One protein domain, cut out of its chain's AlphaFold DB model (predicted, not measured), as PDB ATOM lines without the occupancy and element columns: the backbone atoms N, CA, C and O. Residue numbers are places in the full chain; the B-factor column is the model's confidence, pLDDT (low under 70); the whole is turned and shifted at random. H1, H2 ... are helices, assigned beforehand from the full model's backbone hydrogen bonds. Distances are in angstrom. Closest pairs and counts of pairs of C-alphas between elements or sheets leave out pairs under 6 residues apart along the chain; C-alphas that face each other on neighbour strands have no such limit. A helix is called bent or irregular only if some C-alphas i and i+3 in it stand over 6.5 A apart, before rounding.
ATOM      1  N   ALA A   4     -22.652   7.895  45.031       76.94
ATOM      2  CA  ALA A   4     -23.529   7.240  44.062       76.94
ATOM      3  C   ALA A   4     -22.823   6.955  42.722       76.94
ATOM      4  O   ALA A   4     -22.966   5.859  42.189       76.94
ATOM      5  N   ASP A   5     -21.998   7.888  42.222       78.88
ATOM      6  CA  ASP A   5     -21.218   7.690  40.987       78.88
ATOM      7  C   ASP A   5     -20.241   6.504  41.119       78.88
ATOM      8  O   ASP A   5     -20.084   5.718  40.188       78.88
ATOM      9  N   HIS A   6     -19.603   6.344  42.286       83.50
ATOM     10  CA  HIS A   6     -18.695   5.219  42.540       83.50
ATOM     11  C   HIS A   6     -19.420   3.875  42.636       83.50
ATOM     12  O   HIS A   6     -18.899   2.875  42.148       83.50
ATOM     13  N   ILE A   7     -20.602   3.841  43.257       85.81
ATOM     14  CA  ILE A   7     -21.407   2.617  43.360       85.81
ATOM     15  C   ILE A   7     -21.869   2.173  41.968       85.81
ATOM     16  O   ILE A   7     -21.671   1.016  41.609       85.81
ATOM     17  N   LEU A   8     -22.402   3.096  41.160       83.12
ATOM     18  CA  LEU A   8     -22.851   2.808  39.794       83.12
ATOM     19  C   LEU A   8     -21.713   2.313  38.899       83.12
ATOM     20  O   LEU A   8     -21.886   1.332  38.183       83.12
ATOM     21  N   LEU A   9     -20.534   2.938  38.979       84.62
ATOM     22  CA  LEU A   9     -19.368   2.503  38.210       84.62
ATOM     23  C   LEU A   9     -18.910   1.094  38.615       84.62
ATOM     24  O   LEU A   9     -18.628   0.271  37.748       84.62
ATOM     25  N   ARG A  10     -18.867   0.789  39.920       87.81
ATOM     26  CA  ARG A  10     -18.506  -0.552  40.414       87.81
ATOM     27  C   ARG A  10     -19.502  -1.612  39.952       87.81
ATOM     28  O   ARG A  10     -19.079  -2.672  39.504       87.81
ATOM     29  N   LEU A  11     -20.801  -1.314  40.025       85.75
ATOM     30  CA  LEU A  11     -21.855  -2.205  39.535       85.75
ATOM     31  C   LEU A  11     -21.736  -2.441  38.027       85.75
ATOM     32  O   LEU A  11     -21.845  -3.579  37.582       85.75
ATOM     33  N   TRP A  12     -21.457  -1.395  37.247       86.56
ATOM     34  CA  TRP A  12     -21.298  -1.519  35.799       86.56
ATOM     35  C   TRP A  12     -20.079  -2.362  35.410       86.56
ATOM     36  O   TRP A  12     -20.187  -3.235  34.548       86.56
ATOM     37  N   ILE A  13     -18.936  -2.155  36.077       88.19
ATOM     38  CA  ILE A  13     -17.723  -2.960  35.870       88.19
ATOM     39  C   ILE A  13     -17.984  -4.423  36.241       88.19
ATOM     40  O   ILE A  13     -17.649  -5.313  35.463       88.19
ATOM     41  N   ALA A  14     -18.624  -4.679  37.389       87.56
ATOM     42  CA  ALA A  14     -18.964  -6.033  37.824       87.56
ATOM     43  C   ALA A  14     -19.906  -6.736  36.834       87.56
ATOM     44  O   ALA A  14     -19.658  -7.880  36.461       87.56
ATOM     45  N   LEU A  15     -20.942  -6.039  36.352       86.75
ATOM     46  CA  LEU A  15     -21.879  -6.565  35.357       86.75
ATOM     47  C   LEU A  15     -21.187  -6.853  34.016       86.75
ATOM     48  O   LEU A  15     -21.452  -7.878  33.396       86.75
ATOM     49  N   THR A  16     -20.272  -5.979  33.589       84.62
ATOM     50  CA  THR A  16     -19.487  -6.165  32.358       84.62
ATOM     51  C   THR A  16     -18.562  -7.372  32.469       84.62
ATOM     52  O   THR A  16     -18.553  -8.220  31.583       84.62
ATOM     53  N   ALA A  17     -17.832  -7.503  33.581       85.00
ATOM     54  CA  ALA A  17     -16.978  -8.662  33.830       85.00
ATOM     55  C   ALA A  17     -17.789  -9.968  33.854       85.00
ATOM     56  O   ALA A  17     -17.393 -10.951  33.232       85.00
ATOM     57  N   ALA A  18     -18.954  -9.959  34.508       82.69
ATOM     58  CA  ALA A  18     -19.844 -11.112  34.564       82.69
ATOM     59  C   ALA A  18     -20.421 -11.492  33.187       82.69
ATOM     60  O   ALA A  18     -20.601 -12.677  32.926       82.69
ATOM     61  N   ALA A  19     -20.673 -10.524  32.296       77.44
ATOM     62  CA  ALA A  19     -21.159 -10.769  30.935       77.44
ATOM     63  C   ALA A  19     -20.087 -11.329  29.991       77.44
ATOM     64  O   ALA A  19     -20.404 -12.126  29.111       77.44
ATOM     65  N   LEU A  20     -18.815 -10.973  30.188       75.81
ATOM     66  CA  LEU A  20     -17.715 -11.483  29.363       75.81
ATOM     67  C   LEU A  20     -17.483 -12.993  29.551       75.81
ATOM     68  O   LEU A  20     -17.122 -13.674  28.592       75.81
ATOM     69  N   ILE A  21     -17.733 -13.531  30.749       73.31
ATOM     70  CA  ILE A  21     -17.562 -14.961  31.065       73.31
ATOM     71  C   ILE A  21     -18.381 -15.861  30.116       73.31
ATOM     72  O   ILE A  21     -17.781 -16.656  29.398       73.31
ATOM     73  N   PRO A  22     -19.720 -15.757  30.031       67.00
ATOM     74  CA  PRO A  22     -20.519 -16.577  29.118       67.00
ATOM     75  C   PRO A  22     -20.285 -16.246  27.633       67.00
ATOM     76  O   PRO A  22     -20.452 -17.132  26.800       67.00
ATOM     77  N   MET A  23     -19.887 -15.013  27.285       65.81
ATOM     78  CA  MET A  23     -19.632 -14.622  25.888       65.81
ATOM     79  C   MET A  23     -18.350 -15.243  25.317       65.81
ATOM     80  O   MET A  23     -18.322 -15.591  24.140       65.81
ATOM     81  N   PHE A  24     -17.303 -15.401  26.135       66.00
ATOM     82  CA  PHE A  24     -15.991 -15.887  25.684       66.00
ATOM     83  C   PHE A  24     -15.616 -17.273  26.226       66.00
ATOM     84  O   PHE A  24     -14.729 -17.923  25.679       66.00
ATOM     85  N   ALA A  25     -16.306 -17.760  27.258       68.19
ATOM     86  CA  ALA A  25     -16.065 -19.060  27.878       68.19
ATOM     87  C   ALA A  25     -17.334 -19.931  27.881       68.19
ATOM     88  O   ALA A  25     -17.702 -20.513  28.899       68.19
ATOM     89  N   GLY A  26     -18.001 -20.064  26.728       65.31
ATOM     90  CA  GLY A  26     -19.223 -20.875  26.588       65.31
ATOM     91  C   GLY A  26     -19.071 -22.329  27.071       65.31
ATOM     92  O   GLY A  26     -20.006 -22.891  27.636       65.31
ATOM     93  N   ILE A  27     -17.867 -22.905  26.960       69.31
ATOM     94  CA  ILE A  27     -17.529 -24.237  27.495       69.31
ATOM     95  C   ILE A  27     -17.695 -24.295  29.023       69.31
ATOM     96  O   ILE A  27     -18.192 -25.288  29.546       69.31
ATOM     97  N   VAL A  28     -17.344 -23.227  29.746       69.69
ATOM     98  CA  VAL A  28     -17.520 -23.145  31.207       69.69
ATOM     99  C   VAL A  28     -19.004 -23.173  31.571       69.69
ATOM    100  O   VAL A  28     -19.381 -23.818  32.545       69.69
ATOM    101  N   LEU A  29     -19.863 -22.543  30.762       69.06
ATOM    102  CA  LEU A  29     -21.309 -22.575  30.981       69.06
ATOM    103  C   LEU A  29     -21.888 -23.981  30.766       69.06
ATOM    104  O   LEU A  29     -22.695 -24.441  31.571       69.06
ATOM    105  N   ILE A  30     -21.442 -24.678  29.716       71.81
ATOM    106  CA  ILE A  30     -21.841 -26.065  29.433       71.81
ATOM    107  C   ILE A  30     -21.434 -26.979  30.595       71.81
ATOM    108  O   ILE A  30     -22.256 -27.746  31.086       71.81
ATOM    109  N   LEU A  31     -20.196 -26.857  31.085       75.38
ATOM    110  CA  LEU A  31     -19.707 -27.635  32.229       75.38
ATOM    111  C   LEU A  31     -20.510 -27.357  33.509       75.38
ATOM    112  O   LEU A  31     -20.788 -28.283  34.269       75.38
ATOM    113  N   LEU A  32     -20.937 -26.110  33.732       73.69
ATOM    114  CA  LEU A  32     -21.791 -25.758  34.869       73.69
ATOM    115  C   LEU A  32     -23.180 -26.404  34.769       73.69
ATOM    116  O   LEU A  32     -23.655 -26.936  35.772       73.69
ATOM    117  N   PHE A  33     -23.794 -26.432  33.581       74.81
ATOM    118  CA  PHE A  33     -25.092 -27.086  33.354       74.81
ATOM    119  C   PHE A  33     -25.081 -28.599  33.622       74.81
ATOM    120  O   PHE A  33     -26.126 -29.167  33.928       74.81
ATOM    121  N   VAL A  34     -23.916 -29.249  33.549       77.94
ATOM    122  CA  VAL A  34     -23.761 -30.689  33.830       77.94
ATOM    123  C   VAL A  34     -23.740 -30.990  35.339       77.94
ATOM    124  O   VAL A  34     -23.947 -32.130  35.748       77.94
ATOM    125  N   THR A  35     -23.543 -29.985  36.197       80.25
ATOM    126  CA  THR A  35     -23.455 -30.174  37.656       80.25
ATOM    127  C   THR A  35     -24.707 -29.665  38.376       80.25
ATOM    128  O   THR A  35     -25.167 -28.558  38.118       80.25
ATOM    129  N   VAL A  36     -25.227 -30.423  39.350       75.75
ATOM    130  CA  VAL A  36     -26.444 -30.055  40.118       75.75
ATOM    131  C   VAL A  36     -26.308 -28.685  40.804       75.75
ATOM    132  O   VAL A  36     -27.257 -27.907  40.831       75.75
ATOM    133  N   ILE A  37     -25.113 -28.363  41.310       79.94
ATOM    134  CA  ILE A  37     -24.803 -27.069  41.945       79.94
ATOM    135  C   ILE A  37     -24.551 -25.971  40.896       79.94
ATOM    136  O   ILE A  37     -24.823 -24.797  41.146       79.94
ATOM    137  N   GLY A  38     -24.052 -26.331  39.712       76.81
ATOM    138  CA  GLY A  38     -23.745 -25.383  38.645       76.81
ATOM    139  C   GLY A  38     -24.963 -24.919  37.856       76.81
ATOM    140  O   GLY A  38     -24.907 -23.819  37.322       76.81
ATOM    141  N   ILE A  39     -26.077 -25.659  37.837       77.44
ATOM    142  CA  ILE A  39     -27.328 -25.249  37.166       77.44
ATOM    143  C   ILE A  39     -27.808 -23.846  37.591       77.44
ATOM    144  O   ILE A  39     -27.978 -23.002  36.711       77.44
ATOM    145  N   PRO A  40     -28.004 -23.519  38.887       81.31
ATOM    146  CA  PRO A  40     -28.458 -22.179  39.279       81.31
ATOM    147  C   PRO A  40     -27.463 -21.073  38.888       81.31
ATOM    148  O   PRO A  40     -27.875 -19.982  38.493       81.31
ATOM    149  N   ILE A  41     -26.159 -21.360  38.937       81.00
ATOM    150  CA  ILE A  41     -25.107 -20.423  38.516       81.00
ATOM    151  C   ILE A  41     -25.130 -20.242  36.994       81.00
ATOM    152  O   ILE A  41     -25.030 -19.119  36.504       81.00
ATOM    153  N   ALA A  42     -25.308 -21.328  36.242       75.25
ATOM    154  CA  ALA A  42     -25.396 -21.323  34.791       75.25
ATOM    155  C   ALA A  42     -26.624 -20.545  34.315       75.25
ATOM    156  O   ALA A  42     -26.498 -19.743  33.398       75.25
ATOM    157  N   ILE A  43     -27.776 -20.706  34.976       78.00
ATOM    158  CA  ILE A  43     -28.992 -19.925  34.704       78.00
ATOM    159  C   ILE A  43     -28.723 -18.430  34.913       78.00
ATOM    160  O   ILE A  43     -29.042 -17.622  34.045       78.00
ATOM    161  N   LEU A  44     -28.093 -18.039  36.024       78.75
ATOM    162  CA  LEU A  44     -27.731 -16.637  36.265       78.75
ATOM    163  C   LEU A  44     -26.780 -16.100  35.185       78.75
ATOM    164  O   LEU A  44     -27.056 -15.063  34.582       78.75
ATOM    165  N   LEU A  45     -25.691 -16.819  34.901       74.75
ATOM    166  CA  LEU A  45     -24.703 -16.443  33.885       74.75
ATOM    167  C   LEU A  45     -25.287 -16.414  32.469       74.75
ATOM    168  O   LEU A  45     -24.850 -15.609  31.655       74.75
ATOM    169  N   PHE A  46     -26.297 -17.230  32.182       71.44
ATOM    170  CA  PHE A  46     -27.013 -17.236  30.910       71.44
ATOM    171  C   PHE A  46     -27.765 -15.920  30.670       71.44
ATOM    172  O   PHE A  46     -27.716 -15.374  29.575       71.44
ATOM    173  N   PHE A  47     -28.420 -15.357  31.690       72.94
ATOM    174  CA  PHE A  47     -29.183 -14.110  31.538       72.94
ATOM    175  C   PHE A  47     -28.332 -12.834  31.637       72.94
ATOM    176  O   PHE A  47     -28.751 -11.775  31.157       72.94
ATOM    177  N   ILE A  48     -27.137 -12.910  32.233       77.06
ATOM    178  CA  ILE A  48     -26.281 -11.741  32.487       77.06
ATOM    179  C   ILE A  48     -25.915 -10.950  31.214       77.06
ATOM    180  O   ILE A  48     -26.002  -9.722  31.274       77.06
ATOM    181  N   PRO A  49     -25.548 -11.549  30.063       71.31
ATOM    182  CA  PRO A  49     -25.200 -10.761  28.878       71.31
ATOM    183  C   PRO A  49     -26.399 -10.010  28.304       71.31
ATOM    184  O   PRO A  49     -26.245  -8.879  27.847       71.31
ATOM    185  N   GLY A  50     -27.601 -10.592  28.401       70.88
ATOM    186  CA  GLY A  50     -28.841  -9.890  28.081       70.88
ATOM    187  C   GLY A  50     -29.021  -8.668  28.981       70.88
ATOM    188  O   GLY A  50     -29.158  -7.552  28.489       70.88
ATOM    189  N   LEU A  51     -28.924  -8.851  30.302       77.56
ATOM    190  CA  LEU A  51     -29.022  -7.749  31.264       77.56
ATOM    191  C   LEU A  51     -27.964  -6.660  31.012       77.56
ATOM    192  O   LEU A  51     -28.283  -5.472  31.029       77.56
ATOM    193  N   TRP A  52     -26.718  -7.049  30.736       81.06
ATOM    194  CA  TRP A  52     -25.631  -6.128  30.409       81.06
ATOM    195  C   TRP A  52     -25.929  -5.293  29.159       81.06
ATOM    196  O   TRP A  52     -25.701  -4.082  29.179       81.06
ATOM    197  N   LEU A  53     -26.484  -5.908  28.110       75.56
ATOM    198  CA  LEU A  53     -26.838  -5.233  26.861       75.56
ATOM    199  C   LEU A  53     -27.920  -4.158  27.066       75.56
ATOM    200  O   LEU A  53     -27.840  -3.095  26.457       75.56
ATOM    201  N   TYR A  54     -28.882  -4.388  27.965       76.25
ATOM    202  CA  TYR A  54     -29.938  -3.412  28.272       76.25
ATOM    203  C   TYR A  54     -29.526  -2.351  29.304       76.25
ATOM    204  O   TYR A  54     -30.004  -1.219  29.251       76.25
ATOM    205  N   VAL A  55     -28.627  -2.680  30.237       81.81
ATOM    206  CA  VAL A  55     -28.194  -1.771  31.317       81.81
ATOM    207  C   VAL A  55     -27.030  -0.867  30.895       81.81
ATOM    208  O   VAL A  55     -26.906   0.258  31.380       81.81
ATOM    209  N   THR A  56     -26.185  -1.309  29.965       85.62
ATOM    210  CA  THR A  56     -25.002  -0.548  29.535       85.62
ATOM    211  C   THR A  56     -25.333   0.766  28.816       85.62
ATOM    212  O   THR A  56     -24.777   1.793  29.213       85.62
ATOM    213  N   PRO A  57     -26.242   0.818  27.819       83.56
ATOM    214  CA  PRO A  57     -26.577   2.066  27.132       83.56
ATOM    215  C   PRO A  57     -27.067   3.197  28.060       83.56
ATOM    216  O   PRO A  57     -26.541   4.308  27.946       83.56
ATOM    217  N   PRO A  58     -28.004   2.975  29.010       84.31
ATOM    218  CA  PRO A  58     -28.451   4.047  29.898       84.31
ATOM    219  C   PRO A  58     -27.357   4.483  30.881       84.31
ATOM    220  O   PRO A  58     -27.256   5.674  31.178       84.31
ATOM    221  N   LEU A  59     -26.489   3.574  31.342       86.25
ATOM    222  CA  LEU A  59     -25.344   3.937  32.189       86.25
ATOM    223  C   LEU A  59     -24.272   4.729  31.426       86.25
ATOM    224  O   LEU A  59     -23.720   5.691  31.966       86.25
ATOM    225  N   ALA A  60     -24.012   4.381  30.166       86.00
ATOM    226  CA  ALA A  60     -23.110   5.134  29.300       86.00
ATOM    227  C   ALA A  60     -23.660   6.542  29.017       86.00
ATOM    228  O   ALA A  60     -22.952   7.533  29.207       86.00
ATOM    229  N   ALA A  61     -24.944   6.653  28.656       84.62
ATOM    230  CA  ALA A  61     -25.618   7.936  28.462       84.62
ATOM    231  C   ALA A  61     -25.608   8.788  29.744       84.62
ATOM    232  O   ALA A  61     -25.348   9.991  29.687       84.62
ATOM    233  N   TYR A  62     -25.801   8.166  30.913       86.00
ATOM    234  CA  TYR A  62     -25.647   8.820  32.210       86.00
ATOM    235  C   TYR A  62     -24.233   9.382  32.412       86.00
ATOM    236  O   TYR A  62     -24.082  10.553  32.770       86.00
ATOM    237  N   ALA A  63     -23.193   8.577  32.175       85.00
ATOM    238  CA  ALA A  63     -21.804   8.996  32.345       85.00
ATOM    239  C   ALA A  63     -21.458  10.188  31.436       85.00
ATOM    240  O   ALA A  63     -20.887  11.177  31.908       85.00
ATOM    241  N   ILE A  64     -21.886  10.137  30.168       85.38
ATOM    242  CA  ILE A  64     -21.728  11.227  29.195       85.38
ATOM    243  C   ILE A  64     -22.460  12.485  29.675       85.38
ATOM    244  O   ILE A  64     -21.868  13.564  29.729       85.38
ATOM    245  N   ALA A  65     -23.721  12.363  30.099       83.94
ATOM    246  CA  ALA A  65     -24.510  13.494  30.588       83.94
ATOM    247  C   ALA A  65     -23.890  14.139  31.840       83.94
ATOM    248  O   ALA A  65     -23.850  15.367  31.963       83.94
ATOM    249  N   ARG A  66     -23.367  13.337  32.775       84.25
ATOM    250  CA  ARG A  66     -22.681  13.824  33.985       84.25
ATOM    251  C   ARG A  66     -21.378  14.541  33.661       84.25
ATOM    252  O   ARG A  66     -21.061  15.529  34.327       84.25
ATOM    253  N   TRP A  67     -20.642  14.054  32.666       84.06
ATOM    254  CA  TRP A  67     -19.430  14.698  32.172       84.06
ATOM    255  C   TRP A  67     -19.752  16.040  31.498       84.06
ATOM    256  O   TRP A  67     -19.224  17.069  31.916       84.06
ATOM    257  N   ALA A  68     -20.705  16.058  30.562       84.69
ATOM    258  CA  ALA A  68     -21.104  17.252  29.814       84.69
ATOM    259  C   ALA A  68     -21.695  18.360  30.704       84.69
ATOM    260  O   ALA A  68     -21.394  19.538  30.534       84.69
ATOM    261  N   THR A  69     -22.502  17.997  31.705       83.81
ATOM    262  CA  THR A  69     -23.131  18.968  32.623       83.81
ATOM    263  C   THR A  69     -22.214  19.428  33.757       83.81
ATOM    264  O   THR A  69     -22.685  20.089  34.683       83.81
ATOM    265  N   LYS A  70     -20.927  19.038  33.757       82.50
ATOM    266  CA  LYS A  70     -19.987  19.258  34.875       82.50
ATOM    267  C   LYS A  70     -20.593  18.893  36.235       82.50
ATOM    268  O   LYS A  70     -20.281  19.502  37.253       82.50
ATOM    269  N   ARG A  71     -21.460  17.874  36.257       79.44
ATOM    270  CA  ARG A  71     -22.164  17.376  37.448       79.44
ATOM    271  C   ARG A  71     -23.162  18.351  38.097       79.44
ATOM    272  O   ARG A  71     -23.568  18.082  39.225       79.44
ATOM    273  N   ALA A  72     -23.597  19.402  37.399       73.69
ATOM    274  CA  ALA A  72     -24.510  20.425  37.925       73.69
ATOM    275  C   ALA A  72     -25.907  19.891  38.300       73.69
ATOM    276  O   ALA A  72     -26.544  20.408  39.213       73.69
ATOM    277  N   LYS A  73     -26.389  18.841  37.620       76.25
ATOM    278  CA  LYS A  73     -27.677  18.196  37.927       76.25
ATOM    279  C   LYS A  73     -27.514  17.063  38.952       76.25
ATOM    280  O   LYS A  73     -26.506  16.343  38.896       76.25
ATOM    281  N   PRO A  74     -28.503  16.841  39.842       82.12
ATOM    282  CA  PRO A  74     -28.479  15.715  40.771       82.12
ATOM    283  C   PRO A  74     -28.476  14.377  40.014       82.12
ATOM    284  O   PRO A  74     -29.091  14.239  38.955       82.12
ATOM    285  N   ALA A  75     -27.759  13.391  40.563       77.50
ATOM    286  CA  ALA A  75     -27.466  12.123  39.888       77.50
ATOM    287  C   ALA A  75     -28.731  11.369  39.442       77.50
ATOM    288  O   ALA A  75     -28.784  10.881  38.319       77.50
ATOM    289  N   TRP A  76     -29.774  11.347  40.276       78.62
ATOM    290  CA  TRP A  76     -31.028  10.659  39.968       78.62
ATOM    291  C   TRP A  76     -31.745  11.251  38.741       78.62
ATOM    292  O   TRP A  76     -32.203  10.490  37.895       78.62
ATOM    293  N   ILE A  77     -31.757  12.582  38.567       82.75
ATOM    294  CA  ILE A  77     -32.340  13.229  37.374       82.75
ATOM    295  C   ILE A  77     -31.576  12.803  36.124       82.75
ATOM    296  O   ILE A  77     -32.185  12.481  35.106       82.75
ATOM    297  N   ALA A  78     -30.243  12.789  36.188       81.06
ATOM    298  CA  ALA A  78     -29.417  12.396  35.052       81.06
ATOM    299  C   ALA A  78     -29.624  10.918  34.668       81.06
ATOM    300  O   ALA A  78     -29.679  10.617  33.479       81.06
ATOM    301  N   ILE A  79     -29.796  10.019  35.645       82.75
ATOM    302  CA  ILE A  79     -30.096   8.596  35.401       82.75
ATOM    303  C   ILE A  79     -31.476   8.436  34.768       82.75
ATOM    304  O   ILE A  79     -31.592   7.757  33.754       82.75
ATOM    305  N   ILE A  80     -32.506   9.085  35.321       85.00
ATOM    306  CA  ILE A  80     -33.866   9.023  34.765       85.00
ATOM    307  C   ILE A  80     -33.871   9.559  33.335       85.00
ATOM    308  O   ILE A  80     -34.409   8.913  32.444       85.00
ATOM    309  N   THR A  81     -33.220  10.698  33.091       84.06
ATOM    310  CA  THR A  81     -33.145  11.294  31.749       84.06
ATOM    311  C   THR A  81     -32.450  10.351  30.764       84.06
ATOM    312  O   THR A  81     -32.928  10.171  29.648       84.06
ATOM    313  N   ALA A  82     -31.351   9.710  31.174       83.88
ATOM    314  CA  ALA A  82     -30.636   8.741  30.349       83.88
ATOM    315  C   ALA A  82     -31.468   7.476  30.071       83.88
ATOM    316  O   ALA A  82     -31.505   7.006  28.937       83.88
ATOM    317  N   ALA A  83     -32.178   6.957  31.075       83.75
ATOM    318  CA  ALA A  83     -33.066   5.808  30.923       83.75
ATOM    319  C   ALA A  83     -34.241   6.120  29.984       83.75
ATOM    320  O   ALA A  83     -34.506   5.352  29.063       83.75
ATOM    321  N   VAL A  84     -34.892   7.275  30.162       86.69
ATOM    322  CA  VAL A  84     -35.970   7.747  29.281       86.69
ATOM    323  C   VAL A  84     -35.466   7.910  27.851       86.69
ATOM    324  O   VAL A  84     -36.150   7.486  26.926       86.69
ATOM    325  N   LEU A  85     -34.266   8.467  27.653       85.62
ATOM    326  CA  LEU A  85     -33.681   8.621  26.323       85.62
ATOM    327  C   LEU A  85     -33.456   7.265  25.641       85.62
ATOM    328  O   LEU A  85     -33.836   7.099  24.488       85.62
ATOM    329  N   VAL A  86     -32.876   6.289  26.342       83.56
ATOM    330  CA  VAL A  86     -32.635   4.953  25.774       83.56
ATOM    331  C   VAL A  86     -33.943   4.222  25.484       83.56
ATOM    332  O   VAL A  86     -34.076   3.629  24.418       83.56
ATOM    333  N   LEU A  87     -34.930   4.306  26.380       84.56
ATOM    334  CA  LEU A  87     -36.263   3.745  26.147       84.56
ATOM    335  C   LEU A  87     -36.944   4.406  24.944       84.56
ATOM    336  O   LEU A  87     -37.515   3.712  24.107       84.56
ATOM    337  N   ALA A  88     -36.838   5.730  24.823       86.50
ATOM    338  CA  ALA A  88     -37.357   6.465  23.678       86.50
ATOM    339  C   ALA A  88     -36.680   6.000  22.383       86.50
ATOM    340  O   ALA A  88     -37.380   5.689  21.428       86.50
ATOM    341  N   VAL A  89     -35.350   5.866  22.350       86.19
ATOM    342  CA  VAL A  89     -34.625   5.311  21.192       86.19
ATOM    343  C   VAL A  89     -35.113   3.894  20.878       86.19
ATOM    344  O   VAL A  89     -35.433   3.607  19.728       86.19
ATOM    345  N   GLY A  90     -35.263   3.043  21.896       84.25
ATOM    346  CA  GLY A  90     -35.810   1.695  21.754       84.25
ATOM    347  C   GLY A  90     -37.232   1.665  21.192       84.25
ATOM    348  O   GLY A  90     -37.608   0.681  20.577       84.25
ATOM    349  N   ILE A  91     -38.029   2.722  21.339       88.38
ATOM    350  CA  ILE A  91     -39.380   2.809  20.764       88.38
ATOM    351  C   ILE A  91     -39.359   3.467  19.378       88.38
ATOM    352  O   ILE A  91     -39.970   2.959  18.442       88.38
ATOM    353  N   PHE A  92     -38.650   4.583  19.213       90.62
ATOM    354  CA  PHE A  92     -38.659   5.366  17.976       90.62
ATOM    355  C   PHE A  92     -37.874   4.704  16.844       90.62
ATOM    356  O   PHE A  92     -38.334   4.743  15.705       90.62
ATOM    357  N   VAL A  93     -36.730   4.071  17.130       89.12
ATOM    358  CA  VAL A  93     -35.930   3.373  16.109       89.12
ATOM    359  C   VAL A  93     -36.734   2.286  15.392       89.12
ATOM    360  O   VAL A  93     -36.810   2.364  14.168       89.12
ATOM    361  N   PRO A  94     -37.383   1.315  16.070       89.12
ATOM    362  CA  PRO A  94     -38.149   0.289  15.371       89.12
ATOM    363  C   PRO A  94     -39.363   0.870  14.649       89.12
ATOM    364  O   PRO A  94     -39.698   0.391  13.575       89.12
ATOM    365  N   ILE A  95     -40.005   1.924  15.172       90.56
ATOM    366  CA  ILE A  95     -41.108   2.598  14.470       90.56
ATOM    367  C   ILE A  95     -40.615   3.194  13.146       90.56
ATOM    368  O   ILE A  95     -41.198   2.915  12.099       90.56
ATOM    369  N   LEU A  96     -39.537   3.982  13.177       92.31
ATOM    370  CA  LEU A  96     -38.969   4.618  11.987       92.31
ATOM    371  C   LEU A  96     -38.439   3.582  10.993       92.31
ATOM    372  O   LEU A  96     -38.714   3.684   9.799       92.31
ATOM    373  N   ALA A  97     -37.741   2.562  11.488       89.31
ATOM    374  CA  ALA A  97     -37.230   1.471  10.674       89.31
ATOM    375  C   ALA A  97     -38.364   0.665  10.028       89.31
ATOM    376  O   ALA A  97     -38.296   0.386   8.836       89.31
ATOM    377  N   ASN A  98     -39.446   0.372  10.755       90.25
ATOM    378  CA  ASN A  98     -40.624  -0.295  10.200       90.25
ATOM    379  C   ASN A  98     -41.309   0.556   9.122       90.25
ATOM    380  O   ASN A  98     -41.687   0.021   8.084       90.25
ATOM    381  N   VAL A  99     -41.451   1.871   9.331       91.75
ATOM    382  CA  VAL A  99     -42.003   2.788   8.315       91.75
ATOM    383  C   VAL A  99     -41.139   2.789   7.056       91.75
ATOM    384  O   VAL A  99     -41.662   2.699   5.949       91.75
ATOM    385  N   GLU A 100     -39.822   2.865   7.216       89.75
ATOM    386  CA  GLU A 100     -38.880   2.833   6.101       89.75
ATOM    387  C   GLU A 100     -38.886   1.477   5.377       89.75
ATOM    388  O   GLU A 100     -38.898   1.437   4.150       89.75
ATOM    389  N   THR A 101     -38.969   0.364   6.109       86.25
ATOM    390  CA  THR A 101     -39.126  -0.979   5.533       86.25
ATOM    391  C   THR A 101     -40.389  -1.062   4.678       86.25
ATOM    392  O   THR A 101     -40.317  -1.497   3.534       86.25
ATOM    393  N   GLU A 102     -41.534  -0.583   5.173       88.81
ATOM    394  CA  GLU A 102     -42.785  -0.572   4.397       88.81
ATOM    395  C   GLU A 102     -42.683   0.332   3.156       88.81
ATOM    396  O   GLU A 102     -43.180  -0.034   2.092       88.81
ATOM    397  N   ARG A 103     -41.990   1.476   3.241       88.88
ATOM    398  CA  ARG A 103     -41.722   2.340   2.074       88.88
ATOM    399  C   ARG A 103     -40.848   1.651   1.033       88.88
ATOM    400  O   ARG A 103     -41.139   1.746  -0.153       88.88
ATOM    401  N   ARG A 104     -39.805   0.934   1.456       86.38
ATOM    402  CA  ARG A 104     -38.937   0.160   0.552       86.38
ATOM    403  C   ARG A 104     -39.700  -0.971  -0.119       86.38
ATOM    404  O   ARG A 104     -39.558  -1.161  -1.323       86.38
ATOM    405  N   VAL A 105     -40.531  -1.688   0.637       85.88
ATOM    406  CA  VAL A 105     -41.425  -2.714   0.088       85.88
ATOM    407  C   VAL A 105     -42.378  -2.088  -0.932       85.88
ATOM    408  O   VAL A 105     -42.478  -2.595  -2.043       85.88
ATOM    409  N   ALA A 106     -43.013  -0.957  -0.612       87.69
ATOM    410  CA  ALA A 106     -43.880  -0.245  -1.548       87.69
ATOM    411  C   ALA A 106     -43.130   0.173  -2.824       87.69
ATOM    412  O   ALA A 106     -43.582  -0.152  -3.916       87.69
ATOM    413  N   ALA A 107     -41.944   0.776  -2.708       86.06
ATOM    414  CA  ALA A 107     -41.123   1.182  -3.851       86.06
ATOM    415  C   ALA A 107     -40.677  -0.005  -4.730       86.06
ATOM    416  O   ALA A 107     -40.552   0.126  -5.948       86.06
ATOM    417  N   LEU A 108     -40.445  -1.184  -4.138       83.94
ATOM    418  CA  LEU A 108     -40.171  -2.411  -4.894       83.94
ATOM    419  C   LEU A 108     -41.398  -2.867  -5.694       83.94
ATOM    420  O   LEU A 108     -41.242  -3.308  -6.835       83.94
ATOM    421  N   LEU A 109     -42.589  -2.756  -5.103       85.06
ATOM    422  CA  LEU A 109     -43.860  -3.158  -5.707       85.06
ATOM    423  C   LEU A 109     -44.399  -2.139  -6.716       85.06
ATOM    424  O   LEU A 109     -45.079  -2.534  -7.654       85.06
ATOM    425  N   GLU A 110     -44.076  -0.853  -6.586       86.12
ATOM    426  CA  GLU A 110     -44.435   0.187  -7.566       86.12
ATOM    427  C   GLU A 110     -43.845  -0.088  -8.956       86.12
ATOM    428  O   GLU A 110     -44.375   0.367  -9.967       86.12
ATOM    429  N   GLN A 111     -42.761  -0.862  -9.020       82.50
ATOM    430  CA  GLN A 111     -42.137  -1.280 -10.273       82.50
ATOM    431  C   GLN A 111     -42.842  -2.486 -10.917       82.50
ATOM    432  O   GLN A 111     -42.474  -2.890 -12.023       82.50
TER     433      GLN A 111
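This is residues 4 to 111 of the 347 residues of an uncharacterized protein of Proteobacteria bacterium ST_bin14 (UniProt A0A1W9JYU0). The domain is a flat, wide V of helices: one limb is the bent helix H3 with H1 and the short H2 packed on it, and the other is the long helix H4, which meets H3b near the point of the V. Residues 88 to 111, most of them in H4, stick out free, while H2 folds back on H3a as a helical hairpin at the far end of the other limb. The printed part has 108 residues with four named helices, H1, H2, H3 and H4 in chain order, and no named strand, an all-helix class. It is only just extended, close to loose, with a radius of gyration of the C-alphas of 19.8 A, and spans 59 by 47 by 18 A.

H1, residues 4 to 24, begins with C-alpha 4 at (-23.529, 7.240, 44.062) and is 30.5 A long. H2 is residues 26 to 33. H3, residues 38 to 68, was assigned as one helix by its hydrogen bonds but is bent, with C-alphas 46 and 49 7.0 A apart. Its arms are H3a, residues 38 to 46, and H3b, residues 49 to 68, which is 28.3 A long. H3b is irregular, with C-alphas 54 and 57 6.53 A apart, and has a kink of 31 degrees near residue 56. H4, residues 75 to 109, is 50.8 A long and ends with C-alpha 109 at (-43.860, -3.158, -5.707).

H3 is the hub, touching three other helices. H1 touches H3b, closest at the C-alphas of Ala 19 and Pro 49, 4.5 A apart, opposite ways at a steep tilt of 35.4 degrees, only just past shallow. With residues 18 to 22 alone H1 touches H3a, closest at the C-alphas of Pro 22 and Leu 45, 6.3 A. H2 and H3a form a hairpin and touch, closest at the C-alphas of Leu 32 and Gly 38, 4.3 A, at a steep tilt of 41 degrees. H3a and H3b stand at a steep tilt of 45 degrees. Residues 57 to 66 of H3b touch residues 75 to 86 of H4, closest at the C-alphas of Pro 58 and Ala 83, 5.0 A, opposite ways at a steep tilt of 65 degrees. H4 is apart from H2 and from H3a. Every O i to N i+4 pair is within hydrogen-bond range in H2 and H3a; the counts are 15 of 17 in H1, 14 of 16 in H3b and 30 of 31 in H4.

The two C-alphas farthest apart, those of Ile 37 and Gln 111, are 60.8 A apart. The printed part has no cut. The links H1 to H2 and H2 to H3 are tight, and H3 to H4 is short. The mean pLDDT of the printed part is 81.4, and residues 22 to 29 are under 70.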